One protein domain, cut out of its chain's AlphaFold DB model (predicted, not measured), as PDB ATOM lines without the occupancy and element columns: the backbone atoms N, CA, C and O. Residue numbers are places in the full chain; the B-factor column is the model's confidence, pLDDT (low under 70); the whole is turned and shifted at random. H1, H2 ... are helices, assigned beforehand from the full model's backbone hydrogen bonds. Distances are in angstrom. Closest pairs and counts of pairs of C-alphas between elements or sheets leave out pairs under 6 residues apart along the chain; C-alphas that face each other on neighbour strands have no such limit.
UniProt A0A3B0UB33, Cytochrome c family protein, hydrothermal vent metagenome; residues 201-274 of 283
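This is residues 201 to 274 of the 283 residues of the protein "Cytochrome c family protein" of hydrothermal vent metagenome (UniProt A0A3B0UB33). The model has little regular structure: a chain of long loops with four short helices strung along it, winding out from H1 and H2 through H3 and H4 and back, where residues 272 to 273 pair antiparallel with 208 to 209. Residues 252 to 258 stick out. The 74 printed residues hold H1, H2, H3 and H4 in that order, no named strand, with 18 residues in helices, class all helix. The whole is only just compact, close to loose, with a radius of gyration of the C-alphas of 13.3 A and spans of 38 by 29 by 18 A.

H1, residues 202 to 205, begins at C-alpha 202 (-22.219, 27.486, -36.941) and is 4.8 A long. H2, residues 211 to 214, is 5.0 A. H3, residues 238 to 242, is 6.2 A. H4, residues 247 to 251, is 5.3 A and ends at C-alpha 251 (-36.614, 7.484, -41.364).

H1 and H2 are close but not clearly touching; their closest C-alphas, Lys 203 and Asp 214, are 7.2 A apart. H2 and H3 are apart. H3 and H4 meet only through their tight link. H3 and H4 have every O i to N i+4 pair within hydrogen-bond range; H1 and H2 are too short for one.

The C-alphas farthest apart, Lys 226 and Glu 254, are 40.0 A apart. The link from H2 to H3 is long, 23 residues. The printed part has no cut. Residues 224 to 226 and 260 have pLDDT under 70.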
ATOM      1  N   ASN A 201     -21.613  31.870 -37.540       85.56
ATOM      2  CA  ASN A 201     -20.628  30.844 -37.802       85.56
ATOM      3  C   ASN A 201     -20.969  29.602 -36.982       85.56
ATOM      4  O   ASN A 201     -20.472  29.422 -35.868       85.56
ATOM      5  N   TYR A 202     -21.788  28.733 -37.569       84.69
ATOM      6  CA  TYR A 202     -22.219  27.486 -36.941       84.69
ATOM      7  C   TYR A 202     -21.053  26.601 -36.490       84.69
ATOM      8  O   TYR A 202     -21.217  25.852 -35.530       84.69
ATOM      9  N   LYS A 203     -19.855  26.731 -37.088       83.38
ATOM     10  CA  LYS A 203     -18.656  26.005 -36.632       83.38
ATOM     11  C   LYS A 203     -18.238  26.359 -35.207       83.38
ATOM     12  O   LYS A 203     -17.579  25.567 -34.547       83.38
ATOM     13  N   LYS A 204     -18.599  27.554 -34.735       84.62
ATOM     14  CA  LYS A 204     -18.351  27.997 -33.357       84.62
ATOM     15  C   LYS A 204     -19.495  27.630 -32.412       84.62
ATOM     16  O   LYS A 204     -19.282  27.557 -31.207       84.62
ATOM     17  N   GLU A 205     -20.697  27.434 -32.946       84.62
ATOM     18  CA  GLU A 205     -21.913  27.188 -32.165       84.62
ATOM     19  C   GLU A 205     -22.149  25.694 -31.900       84.62
ATOM     20  O   GLU A 205     -22.596  25.307 -30.816       84.62
ATOM     21  N   TYR A 206     -21.845  24.841 -32.880       90.81
ATOM     22  CA  TYR A 206     -22.158  23.419 -32.841       90.81
ATOM     23  C   TYR A 206     -20.911  22.547 -32.750       90.81
ATOM     24  O   TYR A 206     -19.914  22.774 -33.427       90.81
ATOM     25  N   LYS A 207     -21.006  21.496 -31.926       92.62
ATOM     26  CA  LYS A 207     -19.976  20.456 -31.818       92.62
ATOM     27  C   LYS A 207     -19.966  19.558 -33.055       92.62
ATOM     28  O   LYS A 207     -18.906  19.106 -33.470       92.62
ATOM     29  N   PHE A 208     -21.144  19.287 -33.609       93.94
ATOM     30  CA  PHE A 208     -21.315  18.467 -34.799       93.94
ATOM     31  C   PHE A 208     -21.963  19.311 -35.885       93.94
ATOM     32  O   PHE A 208     -23.054  19.849 -35.695       93.94
ATOM     33  N   LEU A 209     -21.297  19.411 -37.026       93.50
ATOM     34  CA  LEU A 209     -21.796  20.119 -38.194       93.50
ATOM     35  C   LEU A 209     -22.338  19.126 -39.207       93.50
ATOM     36  O   LEU A 209     -21.824  18.017 -39.359       93.50
ATOM     37  N   HIS A 210     -23.370  19.544 -39.926       94.00
ATOM     38  CA  HIS A 210     -23.856  18.767 -41.051       94.00
ATOM     39  C   HIS A 210     -22.835  18.835 -42.202       94.00
ATOM     40  O   HIS A 210     -22.307  19.908 -42.480       94.00
ATOM     41  N   GLY A 211     -22.551  17.718 -42.883       92.06
ATOM     42  CA  GLY A 211     -21.425  17.596 -43.831       92.06
ATOM     43  C   GLY A 211     -21.296  18.720 -44.878       92.06
ATOM     44  O   GLY A 211     -20.203  19.271 -45.043       92.06
ATOM     45  N   PRO A 212     -22.383  19.139 -45.557       90.00
ATOM     46  CA  PRO A 212     -22.343  20.288 -46.466       90.00
ATOM     47  C   PRO A 212     -21.950  21.609 -45.785       90.00
ATOM     48  O   PRO A 212     -21.261  22.429 -46.383       90.00
ATOM     49  N   VAL A 213     -22.348  21.817 -44.528       90.00
ATOM     50  CA  VAL A 213     -21.978  23.008 -43.747       90.00
ATOM     51  C   VAL A 213     -20.540  22.919 -43.248       90.00
ATOM     52  O   VAL A 213     -19.806  23.898 -43.350       90.00
ATOM     53  N   ASP A 214     -20.117  21.751 -42.763       88.38
ATOM     54  CA  ASP A 214     -18.750  21.519 -42.282       88.38
ATOM     55  C   ASP A 214     -17.709  21.790 -43.377       88.38
ATOM     56  O   ASP A 214     -16.751  22.547 -43.195       88.38
ATOM     57  N   SER A 215     -17.988  21.277 -44.577       84.06
ATOM     58  CA  SER A 215     -17.187  21.508 -45.784       84.06
ATOM     59  C   SER A 215     -17.283  22.934 -46.350       84.06
ATOM     60  O   SER A 215     -16.591  23.256 -47.315       84.06
ATOM     61  N   GLY A 216     -18.123  23.808 -45.779       81.25
ATOM     62  CA  GLY A 216     -18.341  25.173 -46.266       81.25
ATOM     63  C   GLY A 216     -19.120  25.255 -47.586       81.25
ATOM     64  O   GLY A 216     -19.195  26.323 -48.197       81.25
ATOM     65  N   ASN A 217     -19.719  24.152 -48.037       82.00
ATOM     66  CA  ASN A 217     -20.540  24.085 -49.239       82.00
ATOM     67  C   ASN A 217     -22.000  24.465 -48.930       82.00
ATOM     68  O   ASN A 217     -22.936  23.672 -49.055       82.00
ATOM     69  N   CYS A 218     -22.207  25.731 -48.557       84.69
ATOM     70  CA  CYS A 218     -23.538  26.283 -48.283       84.69
ATOM     71  C   CYS A 218     -24.477  26.161 -49.498       84.69
ATOM     72  O   CYS A 218     -25.700  26.096 -49.349       84.69
ATOM     73  N   PHE A 219     -23.906  26.130 -50.708       82.06
ATOM     74  CA  PHE A 219     -24.654  26.164 -51.961       82.06
ATOM     75  C   PHE A 219     -25.253  24.819 -52.383       82.06
ATOM     76  O   PHE A 219     -26.094  24.779 -53.281       82.06
ATOM     77  N   GLN A 220     -24.893  23.732 -51.693       86.88
ATOM     78  CA  GLN A 220     -25.546  22.432 -51.846       86.88
ATOM     79  C   GLN A 220     -27.015  22.462 -51.399       86.88
ATOM     80  O   GLN A 220     -27.813  21.638 -51.835       86.88
ATOM     81  N   CYS A 221     -27.383  23.405 -50.525       89.06
ATOM     82  CA  CYS A 221     -28.753  23.569 -50.036       89.06
ATOM     83  C   CYS A 221     -29.319  24.962 -50.328       89.06
ATOM     84  O   CYS A 221     -30.502  25.088 -50.654       89.06
ATOM     85  N   HIS A 222     -28.491  26.003 -50.245       86.94
ATOM     86  CA  HIS A 222     -28.885  27.371 -50.562       86.94
ATOM     87  C   HIS A 222     -28.522  27.718 -52.003       86.94
ATOM     88  O   HIS A 222     -27.368  27.747 -52.405       86.94
ATOM     89  N   GLY A 223     -29.520  28.039 -52.807       78.38
ATOM     90  CA  GLY A 223     -29.305  28.656 -54.096       78.38
ATOM     91  C   GLY A 223     -28.767  30.075 -53.957       78.38
ATOM     92  O   GLY A 223     -28.691  30.660 -52.876       78.38
ATOM     93  N   THR A 224     -28.391  30.644 -55.093       69.94
ATOM     94  CA  THR A 224     -27.830  31.992 -55.138       69.94
ATOM     95  C   THR A 224     -28.916  33.048 -55.323       69.94
ATOM     96  O   THR A 224     -30.112  32.769 -55.256       69.94
ATOM     97  N   HIS A 225     -28.496  34.283 -55.588       65.62
ATOM     98  CA  HIS A 225     -29.314  35.491 -55.713       65.62
ATOM     99  C   HIS A 225     -30.531  35.401 -56.661       65.62
ATOM    100  O   HIS A 225     -31.387  36.285 -56.635       65.62
ATOM    101  N   LYS A 226     -30.629  34.354 -57.493       62.22
ATOM    102  CA  LYS A 226     -31.773  34.091 -58.384       62.22
ATOM    103  C   LYS A 226     -32.870  33.228 -57.753       62.22
ATOM    104  O   LYS A 226     -33.991  33.208 -58.263       62.22
ATOM    105  N   THR A 227     -32.583  32.524 -56.661       71.38
ATOM    106  CA  THR A 227     -33.536  31.599 -56.050       71.38
ATOM    107  C   THR A 227     -34.635  32.366 -55.327       71.38
ATOM    108  O   THR A 227     -34.412  33.109 -54.374       71.38
ATOM    109  N   LYS A 228     -35.875  32.191 -55.790       70.88
ATOM    110  CA  LYS A 228     -37.037  32.879 -55.212       70.88
ATOM    111  C   LYS A 228     -37.592  32.181 -53.971       70.88
ATOM    112  O   LYS A 228     -38.349  32.821 -53.240       70.88
ATOM    113  N   ALA A 229     -37.197  30.934 -53.713       79.06
ATOM    114  CA  ALA A 229     -37.654  30.165 -52.563       79.06
ATOM    115  C   ALA A 229     -37.319  30.862 -51.224       79.06
ATOM    116  O   ALA A 229     -36.334  31.612 -51.141       79.06
ATOM    117  N   PRO A 230     -38.126  30.645 -50.167       80.88
ATOM    118  CA  PRO A 230     -37.794  31.088 -48.815       80.88
ATOM    119  C   PRO A 230     -36.409  30.591 -48.397       80.88
ATOM    120  O   PRO A 230     -36.019  29.478 -48.744       80.88
ATOM    121  N   LYS A 231     -35.655  31.431 -47.675       83.69
ATOM    122  CA  LYS A 231     -34.274  31.136 -47.237       83.69
ATOM    123  C   LYS A 231     -33.321  30.736 -48.382       83.69
ATOM    124  O   LYS A 231     -32.295  30.113 -48.140       83.69
ATOM    125  N   LEU A 232     -33.670  31.090 -49.623       85.06
ATOM    126  CA  LEU A 232     -32.946  30.747 -50.848       85.06
ATOM    127  C   LEU A 232     -32.757  29.242 -51.087       85.06
ATOM    128  O   LEU A 232     -31.841  28.878 -51.804       85.06
ATOM    129  N   LEU A 233     -33.580  28.350 -50.537       89.00
ATOM    130  CA  LEU A 233     -33.349  26.907 -50.699       89.00
ATOM    131  C   LEU A 233     -33.468  26.445 -52.164       89.00
ATOM    132  O   LEU A 233     -34.380  26.870 -52.875       89.00
ATOM    133  N   ILE A 234     -32.576  25.553 -52.614       88.62
ATOM    134  CA  ILE A 234     -32.628  24.977 -53.974       88.62
ATOM    135  C   ILE A 234     -33.781  23.984 -54.162       88.62
ATOM    136  O   ILE A 234     -34.186  23.720 -55.291       88.62
ATOM    137  N   ASN A 235     -34.309  23.443 -53.062       89.31
ATOM    138  CA  ASN A 235     -35.454  22.540 -53.029       89.31
ATOM    139  C   ASN A 235     -36.295  22.819 -51.770       89.31
ATOM    140  O   ASN A 235     -35.818  23.456 -50.829       89.31
ATOM    141  N   SER A 236     -37.554  22.390 -51.751       87.62
ATOM    142  CA  SER A 236     -38.513  22.726 -50.695       87.62
ATOM    143  C   SER A 236     -38.781  21.563 -49.739       87.62
ATOM    144  O   SER A 236     -38.904  20.410 -50.146       87.62
ATOM    145  N   GLY A 237     -38.930  21.898 -48.454       89.00
ATOM    146  CA  GLY A 237     -39.311  20.943 -47.412       89.00
ATOM    147  C   GLY A 237     -38.373  19.739 -47.333       89.00
ATOM    148  O   GLY A 237     -37.169  19.859 -47.562       89.00
ATOM    149  N   ASP A 238     -38.946  18.577 -47.039       90.81
ATOM    150  CA  ASP A 238     -38.190  17.342 -46.815       90.81
ATOM    151  C   ASP A 238     -37.530  16.813 -48.100       90.81
ATOM    152  O   ASP A 238     -36.524  16.108 -48.034       90.81
ATOM    153  N   ASN A 239     -38.009  17.225 -49.282       91.25
ATOM    154  CA  ASN A 239     -37.377  16.874 -50.558       91.25
ATOM    155  C   ASN A 239     -35.941  17.401 -50.664       91.25
ATOM    156  O   ASN A 239     -35.127  16.824 -51.385       91.25
ATOM    157  N   LEU A 240     -35.600  18.479 -49.948       93.06
ATOM    158  CA  LEU A 240     -34.219  18.946 -49.874       93.06
ATOM    159  C   LEU A 240     -33.327  17.918 -49.169       93.06
ATOM    160  O   LEU A 240     -32.263  17.583 -49.680       93.06
ATOM    161  N   CYS A 241     -33.781  17.372 -48.042       92.88
ATOM    162  CA  CYS A 241     -33.067  16.343 -47.290       92.88
ATOM    163  C   CYS A 241     -32.970  15.047 -48.108       92.88
ATOM    164  O   CYS A 241     -31.893  14.470 -48.255       92.88
ATOM    165  N   LEU A 242     -34.090  14.635 -48.708       92.38
ATOM    166  CA  LEU A 242     -34.201  13.403 -49.491       92.38
ATOM    167  C   LEU A 242     -33.488  13.454 -50.850       92.38
ATOM    168  O   LEU A 242     -33.363  12.429 -51.512       92.38
ATOM    169  N   SER A 243     -32.981  14.622 -51.257       93.12
ATOM    170  CA  SER A 243     -32.097  14.729 -52.423       93.12
ATOM    171  C   SER A 243     -30.740  14.050 -52.204       93.12
ATOM    172  O   SER A 243     -30.075  13.694 -53.172       93.12
ATOM    173  N   CYS A 244     -30.338  13.872 -50.941       93.88
ATOM    174  CA  CYS A 244     -29.074  13.244 -50.556       93.88
ATOM    175  C   CYS A 244     -29.289  12.043 -49.627       93.88
ATOM    176  O   CYS A 244     -28.594  11.038 -49.743       93.88
ATOM    177  N   HIS A 245     -30.248  12.129 -48.702       92.38
ATOM    178  CA  HIS A 245     -30.510  11.068 -47.738       92.38
ATOM    179  C   HIS A 245     -31.567  10.093 -48.246       92.38
ATOM    180  O   HIS A 245     -32.681  10.477 -48.599       92.38
ATOM    181  N   ASN A 246     -31.255   8.801 -48.199       90.75
ATOM    182  CA  ASN A 246     -32.239   7.766 -48.466       90.75
ATOM    183  C   ASN A 246     -33.230   7.677 -47.300       90.75
ATOM    184  O   ASN A 246     -32.842   7.451 -46.153       90.75
ATOM    185  N   SER A 247     -34.523   7.806 -47.594       87.38
ATOM    186  CA  SER A 247     -35.579   7.757 -46.581       87.38
ATOM    187  C   SER A 247     -35.567   6.466 -45.761       87.38
ATOM    188  O   SER A 247     -35.882   6.501 -44.577       87.38
ATOM    189  N   LYS A 248     -35.169   5.325 -46.335       85.38
ATOM    190  CA  LYS A 248     -35.079   4.066 -45.581       85.38
ATOM    191  C   LYS A 248     -34.004   4.126 -44.500       85.38
ATOM    192  O   LYS A 248     -34.235   3.582 -43.428       85.38
ATOM    193  N   ASP A 249     -32.902   4.815 -44.761       86.31
ATOM    194  CA  ASP A 249     -31.743   4.839 -43.869       86.31
ATOM    195  C   ASP A 249     -31.940   5.833 -42.724       86.31
ATOM    196  O   ASP A 249     -31.498   5.589 -41.605       86.31
ATOM    197  N   ILE A 250     -32.632   6.947 -42.991       86.12
ATOM    198  CA  ILE A 250     -32.813   8.009 -41.997       86.12
ATOM    199  C   ILE A 250     -34.185   8.001 -41.319       86.12
ATOM    200  O   ILE A 250     -34.274   8.446 -40.185       86.12
ATOM    201  N   ILE A 251     -35.253   7.484 -41.944       84.69
ATOM    202  CA  ILE A 251     -36.614   7.484 -41.364       84.69
ATOM    203  C   ILE A 251     -36.917   6.160 -40.657       84.69
ATOM    204  O   ILE A 251     -37.548   6.173 -39.608       84.69
ATOM    205  N   LYS A 252     -36.469   5.004 -41.171       82.62
ATOM    206  CA  LYS A 252     -36.770   3.696 -40.553       82.62
ATOM    207  C   LYS A 252     -35.777   3.349 -39.444       82.62
ATOM    208  O   LYS A 252     -35.030   2.381 -39.548       82.62
ATOM    209  N   THR A 253     -35.782   4.146 -38.385       81.50
ATOM    210  CA  THR A 253     -34.963   3.909 -37.190       81.50
ATOM    211  C   THR A 253     -35.855   3.679 -35.977       81.50
ATOM    212  O   THR A 253     -37.012   4.095 -35.974       81.50
ATOM    213  N   GLU A 254     -35.309   3.060 -34.932       84.44
ATOM    214  CA  GLU A 254     -36.004   2.888 -33.646       84.44
ATOM    215  C   GLU A 254     -36.426   4.222 -32.997       84.44
ATOM    216  O   GLU A 254     -37.355   4.248 -32.197       84.44
ATOM    217  N   TYR A 255     -35.792   5.337 -33.377       82.19
ATOM    218  CA  TYR A 255     -36.047   6.671 -32.821       82.19
ATOM    219  C   TYR A 255     -37.182   7.427 -33.526       82.19
ATOM    220  O   TYR A 255     -37.729   8.382 -32.979       82.19
ATOM    221  N   HIS A 256     -37.547   7.026 -34.743       86.56
ATOM    222  CA  HIS A 256     -38.562   7.693 -35.556       86.56
ATOM    223  C   HIS A 256     -39.924   7.011 -35.396       86.56
ATOM    224  O   HIS A 256     -40.417   6.321 -36.288       86.56
ATOM    225  N   ILE A 257     -40.533   7.228 -34.230       82.38
ATOM    226  CA  ILE A 257     -41.846   6.689 -33.862       82.38
ATOM    227  C   ILE A 257     -42.918   7.733 -34.209       82.38
ATOM    228  O   ILE A 257     -42.805   8.891 -33.821       82.38
ATOM    229  N   ASP A 258     -43.935   7.335 -34.976       81.12
ATOM    230  CA  ASP A 258     -45.106   8.158 -35.336       81.12
ATOM    231  C   ASP A 258     -44.840   9.490 -36.069       81.12
ATOM    232  O   ASP A 258     -45.712  10.351 -36.161       81.12
ATOM    233  N   ILE A 259     -43.685   9.642 -36.721       80.38
ATOM    234  CA  ILE A 259     -43.288  10.889 -37.408       80.38
ATOM    235  C   ILE A 259     -43.930  11.119 -38.790       80.38
ATOM    236  O   ILE A 259     -43.469  11.961 -39.558       80.38
ATOM    237  N   LYS A 260     -44.975  10.364 -39.158       69.38
ATOM    238  CA  LYS A 260     -45.507  10.279 -40.539       69.38
ATOM    239  C   LYS A 260     -45.916  11.627 -41.157       69.38
ATOM    240  O   LYS A 260     -45.952  11.727 -42.379       69.38
ATOM    241  N   ASN A 261     -46.212  12.628 -40.328       75.56
ATOM    242  CA  ASN A 261     -46.648  13.963 -40.748       75.56
ATOM    243  C   ASN A 261     -45.692  15.088 -40.307       75.56
ATOM    244  O   ASN A 261     -45.986  16.259 -40.546       75.56
ATOM    245  N   ASN A 262     -44.580  14.755 -39.651       83.94
ATOM    246  CA  ASN A 262     -43.628  15.734 -39.143       83.94
ATOM    247  C   ASN A 262     -42.599  16.080 -40.215       83.94
ATOM    248  O   ASN A 262     -42.073  15.201 -40.896       83.94
ATOM    249  N   LYS A 263     -42.270  17.368 -40.324       90.44
ATOM    250  CA  LYS A 263     -41.191  17.830 -41.207       90.44
ATOM    251  C   LYS A 263     -39.845  17.582 -40.545       90.44
ATOM    252  O   LYS A 263     -39.713  17.779 -39.336       90.44
ATOM    253  N   CYS A 264     -38.812  17.274 -41.330       91.31
ATOM    254  CA  CYS A 264     -37.475  16.990 -40.795       91.31
ATOM    255  C   CYS A 264     -36.974  18.121 -39.878       91.31
ATOM    256  O   CYS A 264     -36.436  17.879 -38.798       91.31
ATOM    257  N   ILE A 265     -37.213  19.372 -40.282       92.06
ATOM    258  CA  ILE A 265     -36.739  20.568 -39.574       92.06
ATOM    259  C   ILE A 265     -37.513  20.915 -38.290       92.06
ATOM    260  O   ILE A 265     -37.178  21.893 -37.631       92.06
ATOM    261  N   GLU A 266     -38.563  20.170 -37.933       91.44
ATOM    262  CA  GLU A 266     -39.267  20.350 -36.648       91.44
ATOM    263  C   GLU A 266     -38.521  19.705 -35.477       91.44
ATOM    264  O   GLU A 266     -38.770  20.043 -34.313       91.44
ATOM    265  N   CYS A 267     -37.614  18.781 -35.800       90.81
ATOM    266  CA  CYS A 267     -36.799  18.034 -34.853       90.81
ATOM    267  C   CYS A 267     -35.305  18.147 -35.161       90.81
ATOM    268  O   CYS A 267     -34.521  18.101 -34.223       90.81
ATOM    269  N   HIS A 268     -34.897  18.337 -36.420       92.75
ATOM    270  CA  HIS A 268     -33.488  18.421 -36.812       92.75
ATOM    271  C   HIS A 268     -33.080  19.827 -37.254       92.75
ATOM    272  O   HIS A 268     -33.790  20.510 -37.990       92.75
ATOM    273  N   ASN A 269     -31.886  20.247 -36.856       93.06
ATOM    274  CA  ASN A 269     -31.241  21.439 -37.376       93.06
ATOM    275  C   ASN A 269     -30.392  21.060 -38.605       93.06
ATOM    276  O   ASN A 269     -29.445  20.285 -38.472       93.06
ATOM    277  N   PRO A 270     -30.679  21.608 -39.797       93.38
ATOM    278  CA  PRO A 270     -29.967  21.244 -41.023       93.38
ATOM    279  C   PRO A 270     -28.513  21.743 -41.074       93.38
ATOM    280  O   PRO A 270     -27.778  21.347 -41.980       93.38
ATOM    281  N   HIS A 271     -28.094  22.615 -40.149       93.12
ATOM    282  CA  HIS A 271     -26.731  23.142 -40.103       93.12
ATOM    283  C   HIS A 271     -25.810  22.385 -39.140       93.12
ATOM    284  O   HIS A 271     -24.610  22.278 -39.393       93.12
ATOM    285  N   GLY A 272     -26.352  21.845 -38.049       93.56
ATOM    286  CA  GLY A 272     -25.571  21.160 -37.025       93.56
ATOM    287  C   GLY A 272     -26.246  21.166 -35.658       93.56
ATOM    288  O   GLY A 272     -27.353  21.670 -35.491       93.56
ATOM    289  N   GLY A 273     -25.577  20.604 -34.658       93.31
ATOM    290  CA  GLY A 273     -26.090  20.544 -33.298       93.31
ATOM    291  C   GLY A 273     -25.043  20.165 -32.258       93.31
ATOM    292  O   GLY A 273     -23.865  19.937 -32.540       93.31
ATOM    293  N   LYS A 274     -25.487  20.096 -31.000       90.94
ATOM    294  CA  LYS A 274     -24.651  19.628 -29.879       90.94
ATOM    295  C   LYS A 274     -24.496  18.103 -29.853       90.94
ATOM    296  O   LYS A 274     -23.548  17.606 -29.251       90.94
TER     297      LYS A 274